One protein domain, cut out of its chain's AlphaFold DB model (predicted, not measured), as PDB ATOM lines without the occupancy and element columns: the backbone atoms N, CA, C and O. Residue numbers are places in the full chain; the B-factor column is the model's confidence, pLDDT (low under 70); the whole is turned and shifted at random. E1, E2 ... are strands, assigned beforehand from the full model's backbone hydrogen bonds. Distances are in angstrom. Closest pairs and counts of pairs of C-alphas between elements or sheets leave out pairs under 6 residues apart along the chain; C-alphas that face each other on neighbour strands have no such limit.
ATOM      1  N   ARG A   2      96.808  55.147 125.971       58.56
ATOM      2  CA  ARG A   2      96.996  54.771 127.386       58.56
ATOM      3  C   ARG A   2      97.808  55.865 128.074       58.56
ATOM      4  O   ARG A   2      98.993  56.005 127.790       58.56
ATOM      5  N   ILE A   3      97.174  56.634 128.953       64.44
ATOM      6  CA  ILE A   3      97.859  57.652 129.756       64.44
ATOM      7  C   ILE A   3      98.543  56.939 130.924       64.44
ATOM      8  O   ILE A   3      97.953  56.076 131.569       64.44
ATOM      9  N   THR A   4      99.817  57.250 131.151       66.00
ATOM     10  CA  THR A   4     100.576  56.741 132.299       66.00
ATOM     11  C   THR A   4     101.067  57.942 133.085       66.00
ATOM     12  O   THR A   4     101.896  58.699 132.584       66.00
ATOM     13  N   ALA A   5     100.545  58.128 134.293       69.56
ATOM     14  CA  ALA A   5     101.017  59.147 135.217       69.56
ATOM     15  C   ALA A   5     101.987  58.514 136.223       69.56
ATOM     16  O   ALA A   5     101.819  57.361 136.623       69.56
ATOM     17  N   LYS A   6     103.028  59.260 136.608       76.00
ATOM     18  CA  LYS A   6     103.933  58.852 137.698       76.00
ATOM     19  C   LYS A   6     103.287  59.019 139.073       76.00
ATOM     20  O   LYS A   6     103.733  58.393 140.028       76.00
ATOM     21  N   GLU A   7     102.262  59.857 139.147       80.12
ATOM     22  CA  GLU A   7     101.549  60.227 140.359       80.12
ATOM     23  C   GLU A   7     100.062  59.915 140.193       80.12
ATOM     24  O   GLU A   7      99.559  59.780 139.072       80.12
ATOM     25  N   GLU A   8      99.367  59.751 141.315       86.75
ATOM     26  CA  GLU A   8      97.933  59.496 141.318       86.75
ATOM     27  C   GLU A   8      97.181  60.753 140.860       86.75
ATOM     28  O   GLU A   8      97.440  61.865 141.326       86.75
ATOM     29  N   LEU A   9      96.266  60.572 139.910       89.38
ATOM     30  CA  LEU A   9      95.499  61.665 139.330       89.38
ATOM     31  C   LEU A   9      94.217  61.889 140.130       89.38
ATOM     32  O   LEU A   9      93.490  60.944 140.433       89.38
ATOM     33  N   LYS A  10      93.912  63.155 140.410       93.12
ATOM     34  CA  LYS A  10      92.620  63.589 140.943       93.12
ATOM     35  C   LYS A  10      91.567  63.650 139.845       93.12
ATOM     36  O   LYS A  10      90.430  63.239 140.068       93.12
ATOM     37  N   SER A  11      91.925  64.183 138.677       92.25
ATOM     38  CA  SER A  11      91.014  64.272 137.540       92.25
ATOM     39  C   SER A  11      91.738  64.131 136.201       92.25
ATOM     40  O   SER A  11      92.919  64.450 136.054       92.25
ATOM     41  N   GLN A  12      91.001  63.613 135.221       93.56
ATOM     42  CA  GLN A  12      91.393  63.532 133.822       93.56
ATOM     43  C   GLN A  12      90.197  63.988 132.990       93.56
ATOM     44  O   GLN A  12      89.139  63.362 133.035       93.56
ATOM     45  N   VAL A  13      90.371  65.062 132.227       95.88
ATOM     46  CA  VAL A  13      89.326  65.631 131.376       95.88
ATOM     47  C   VAL A  13      89.860  65.722 129.958       95.88
ATOM     48  O   VAL A  13      90.871  66.374 129.708       95.88
ATOM     49  N   LEU A  14      89.180  65.056 129.032       96.62
ATOM     50  CA  LEU A  14      89.426  65.187 127.606       96.62
ATOM     51  C   LEU A  14      88.331  66.075 127.020       96.62
ATOM     52  O   LEU A  14      87.153  65.877 127.310       96.62
ATOM     53  N   THR A  15      88.721  67.056 126.212       97.06
ATOM     54  CA  THR A  15      87.773  67.931 125.519       97.06
ATOM     55  C   THR A  15      88.008  67.923 124.016       97.06
ATOM     56  O   THR A  15      89.154  67.856 123.568       97.06
ATOM     57  N   TYR A  16      86.920  67.997 123.254       96.56
ATOM     58  CA  TYR A  16      86.899  68.149 121.802       96.56
ATOM     59  C   TYR A  16      85.983  69.318 121.459       96.56
ATOM     60  O   TYR A  16      84.834  69.347 121.895       96.56
ATOM     61  N   GLN A  17      86.502  70.314 120.736       95.19
ATOM     62  CA  GLN A  17      85.766  71.552 120.427       95.19
ATOM     63  C   GLN A  17      85.157  72.243 121.671       95.19
ATOM     64  O   GLN A  17      84.122  72.897 121.592       95.19
ATOM     65  N   GLY A  18      85.807  72.103 122.833       93.88
ATOM     66  CA  GLY A  18      85.356  72.671 124.110       93.88
ATOM     67  C   GLY A  18      84.362  71.812 124.903       93.88
ATOM     68  O   GLY A  18      84.104  72.128 126.062       93.88
ATOM     69  N   GLU A  19      83.861  70.712 124.339       96.62
ATOM     70  CA  GLU A  19      82.947  69.779 125.008       96.62
ATOM     71  C   GLU A  19      83.713  68.612 125.640       96.62
ATOM     72  O   GLU A  19      84.685  68.116 125.068       96.62
ATOM     73  N   VAL A  20      83.281  68.152 126.820       97.12
ATOM     74  CA  VAL A  20      83.909  67.016 127.514       97.12
ATOM     75  C   VAL A  20      83.520  65.707 126.831       97.12
ATOM     76  O   VAL A  20      82.338  65.411 126.668       97.12
ATOM     77  N   VAL A  21      84.521  64.898 126.490       96.44
ATOM     78  CA  VAL A  21      84.358  63.597 125.829       96.44
ATOM     79  C   VAL A  21      85.109  62.510 126.591       96.44
ATOM     80  O   VAL A  21      86.110  62.773 127.256       96.44
ATOM     81  N   GLU A  22      84.637  61.269 126.506       93.38
ATOM     82  CA  GLU A  22      85.279  60.140 127.192       93.38
ATOM     83  C   GLU A  22      86.504  59.623 126.418       93.38
ATOM     84  O   GLU A  22      87.512  59.234 127.010       93.38
ATOM     85  N   TYR A  23      86.447  59.654 125.085       91.69
ATOM     86  CA  TYR A  23      87.511  59.178 124.207       91.69
ATOM     87  C   TYR A  23      87.512  59.929 122.866       91.69
ATOM     88  O   TYR A  23      86.543  60.596 122.510       91.69
ATOM     89  N   ALA A  24      88.636  59.858 122.145       89.75
ATOM     90  CA  ALA A  24      88.772  60.455 120.819       89.75
ATOM     91  C   ALA A  24      88.200  59.517 119.748       89.75
ATOM     92  O   ALA A  24      88.663  58.384 119.614       89.75
ATOM     93  N   GLU A  25      87.214  60.004 118.999       89.75
ATOM     94  CA  GLU A  25      86.557  59.277 117.898       89.75
ATOM     95  C   GLU A  25      86.637  60.041 116.580       89.75
ATOM     96  O   GLU A  25      86.851  59.457 115.519       89.75
ATOM     97  N   LEU A  26      86.435  61.355 116.648       91.12
ATOM     98  CA  LEU A  26      86.368  62.217 115.480       91.12
ATOM     99  C   LEU A  26      87.721  62.869 115.219       91.12
ATOM    100  O   LEU A  26      88.398  63.245 116.179       91.12
ATOM    101  N   PRO A  27      88.115  63.050 113.952       91.12
ATOM    102  CA  PRO A  27      89.308  63.807 113.624       91.12
ATOM    103  C   PRO A  27      89.282  65.241 114.170       91.12
ATOM    104  O   PRO A  27      88.229  65.882 114.234       91.12
ATOM    105  N   GLY A  28      90.455  65.759 114.526       91.25
ATOM    106  CA  GLY A  28      90.649  67.141 114.965       91.25
ATOM    107  C   GLY A  28      91.472  67.269 116.241       91.25
ATOM    108  O   GLY A  28      92.075  66.304 116.714       91.25
ATOM    109  N   GLU A  29      91.513  68.484 116.782       93.38
ATOM    110  CA  GLU A  29      92.268  68.798 117.992       93.38
ATOM    111  C   GLU A  29      91.492  68.404 119.253       93.38
ATOM    112  O   GLU A  29      90.327  68.765 119.439       93.38
ATOM    113  N   TYR A  30      92.175  67.694 120.142       95.62
ATOM    114  CA  TYR A  30      91.711  67.359 121.479       95.62
ATOM    115  C   TYR A  30      92.621  68.001 122.510       95.62
ATOM    116  O   TYR A  30      93.839  68.043 122.333       95.62
ATOM    117  N   VAL A  31      92.037  68.407 123.634       96.00
ATOM    118  CA  VAL A  31      92.780  68.930 124.781       96.00
ATOM    119  C   VAL A  31      92.592  67.996 125.966       96.00
ATOM    120  O   VAL A  31      91.475  67.805 126.453       96.00
ATOM    121  N   LEU A  32      93.694  67.418 126.437       95.31
ATOM    122  CA  LEU A  32      93.753  66.599 127.639       95.31
ATOM    123  C   LEU A  32      94.236  67.453 128.810       95.31
ATOM    124  O   LEU A  32      95.351  67.971 128.784       95.31
ATOM    125  N   THR A  33      93.416  67.552 129.850       95.19
ATOM    126  CA  THR A  33      93.761  68.197 131.118       95.19
ATOM    127  C   THR A  33      93.842  67.147 132.217       95.19
ATOM    128  O   THR A  33      92.899  66.384 132.433       95.19
ATOM    129  N   LEU A  34      94.980  67.104 132.902       93.81
ATOM    130  CA  LEU A  34      95.253  66.220 134.028       93.81
ATOM    131  C   LEU A  34      95.464  67.069 135.281       93.81
ATOM    132  O   LEU A  34      96.222  68.035 135.238       93.81
ATOM    133  N   GLU A  35      94.830  66.689 136.386       94.62
ATOM    134  CA  GLU A  35      95.035  67.294 137.704       94.62
ATOM    135  C   GLU A  35      95.523  66.217 138.672       94.62
ATOM    136  O   GLU A  35      94.918  65.143 138.761       94.62
ATOM    137  N   ASP A  36      96.595  66.486 139.410       93.94
ATOM    138  CA  ASP A  36      97.047  65.598 140.483       93.94
ATOM    139  C   ASP A  36      96.300  65.854 141.809       93.94
ATOM    140  O   ASP A  36      95.475  66.763 141.938       93.94
ATOM    141  N   LEU A  37      96.574  65.038 142.830       93.19
ATOM    142  CA  LEU A  37      95.964  65.189 144.162       93.19
ATOM    143  C   LEU A  37      96.363  66.483 144.895       93.19
ATOM    144  O   LEU A  37      95.694  66.864 145.858       93.19
ATOM    145  N   PHE A  38      97.424  67.159 144.455       93.25
ATOM    146  CA  PHE A  38      97.940  68.391 145.048       93.25
ATOM    147  C   PHE A  38      97.465  69.652 144.308       93.25
ATOM    148  O   PHE A  38      97.745  70.763 144.761       93.25
ATOM    149  N   GLY A  39      96.695  69.490 143.226       90.81
ATOM    150  CA  GLY A  39      96.134  70.575 142.425       90.81
ATOM    151  C   GLY A  39      97.062  71.095 141.326       90.81
ATOM    152  O   GLY A  39      96.779  72.154 140.764       90.81
ATOM    153  N   ASN A  40      98.157  70.397 141.003       92.94
ATOM    154  CA  ASN A  40      98.949  70.734 139.821       92.94
ATOM    155  C   ASN A  40      98.190  70.305 138.563       92.94
ATOM    156  O   ASN A  40      97.651  69.198 138.503       92.94
ATOM    157  N   ILE A  41      98.173  71.177 137.552       94.06
ATOM    158  CA  ILE A  41      97.445  70.965 136.299       94.06
ATOM    159  C   ILE A  41      98.439  70.859 135.144       94.06
ATOM    160  O   ILE A  41      99.294  71.727 134.967       94.06
ATOM    161  N   LEU A  42      98.290  69.813 134.335       92.88
ATOM    162  CA  LEU A  42      98.962  69.654 133.051       92.88
ATOM    163  C   LEU A  42      97.916  69.653 131.939       92.88
ATOM    164  O   LEU A  42      96.999  68.836 131.953       92.88
ATOM    165  N   THR A  43      98.098  70.520 130.947       93.56
ATOM    166  CA  THR A  43      97.257  70.562 129.748       93.56
ATOM    167  C   THR A  43      98.109  70.260 128.524       93.56
ATOM    168  O   THR A  43      99.199  70.809 128.379       93.56
ATOM    169  N   SER A  44      97.619  69.378 127.655       90.94
ATOM    170  CA  SER A  44      98.284  69.022 126.403       90.94
ATOM    171  C   SER A  44      97.268  68.885 125.275       90.94
ATOM    172  O   SER A  44      96.256  68.197 125.441       90.94
ATOM    173  N   SER A  45      97.552  69.515 124.136       91.12
ATOM    174  CA  SER A  45      96.790  69.327 122.901       91.12
ATOM    175  C   SER A  45      97.385  68.200 122.065       91.12
ATOM    176  O   SER A  45      98.601  68.002 122.035       91.12
ATOM    177  N   PHE A  46      96.536  67.477 121.344       87.88
ATOM    178  CA  PHE A  46      96.963  66.559 120.294       87.88
ATOM    179  C   PHE A  46      95.933  66.508 119.167       87.88
ATOM    180  O   PHE A  46      94.746  66.739 119.386       87.88
ATOM    181  N   TYR A  47      96.389  66.165 117.964       88.00
ATOM    182  CA  TYR A  47      95.517  65.957 116.814       88.00
ATOM    183  C   TYR A  47      95.212  64.471 116.644       88.00
ATOM    184  O   TYR A  47      96.117  63.638 116.573       88.00
ATOM    185  N   TYR A  48      93.926  64.134 116.573       90.19
ATOM    186  CA  TYR A  48      93.471  62.838 116.088       90.19
ATOM    187  C   TYR A  48      93.286  62.951 114.574       90.19
ATOM    188  O   TYR A  48      92.426  63.694 114.105       90.19
ATOM    189  N   LEU A  49      94.146  62.287 113.804       90.31
ATOM    190  CA  LEU A  49      94.110  62.360 112.344       90.31
ATOM    191  C   LEU A  49      93.024  61.429 111.788       90.31
ATOM    192  O   LEU A  49      92.819  60.343 112.341       90.31
TER     193      LEU A  49
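What this domain is: This is residues 2 to 49 of the 220 residues of an uncharacterized protein of Streblomastix strix (UniProt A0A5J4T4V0). The domain is a narrow, strongly twisted sheet in which three long antiparallel strands, E1, E3 and E4, run side by side, with the short strand E2 at the edge by the last part of E1. Residues 2 to 8 hold no named element and fold back into E1, while residues 22 to 27 loop from E2 round to the start of E3. The printed part has 48 residues with four named strands, E1 to E4 along the chain, and no named helix, an all-strand domain; the sheet's order is E2, E1, E3, E4. It is only just compact, close to loose, with a radius of gyration of the C-alphas of 11.2 A, and elongated, spanning 32 by 20 by 15 A.

How they stand to each other: E1, residues 9 to 16, is an inner strand. A tight link joins it to the edge strand E2, residues 19 to 21, and the two meet only at a point, where C-alphas 20 and 15 face each other at 4.4 A. E3, residues 28 to 36, is the antiparallel neighbour of E1, with 166 degrees between their directions; N 13 and O 33 are within hydrogen-bond range at 2.9 A. E4, residues 41 to 48, is an edge strand and forms a hairpin with E3 at 158 degrees, with N 34 and O 42 2.8 A apart. E2 and E4 are apart.

Where its parts are: E1 begins at C-alpha 9 (95.499, 61.665, 139.330) and is 20.6 A long. E2 is 6.4 A long. E3, the longest strand by residues, measures 26.4 A. E4 measures 22.1 A and ends at C-alpha 48 (93.471, 62.838, 116.088).

The domain as a whole: The two C-alphas farthest apart are those of Phe 38 and Leu 49, 33.5 A. The printed part has no cut, and no link is long. Mean pLDDT of the printed part is 90.0, and residues 2 to 5 are under 70.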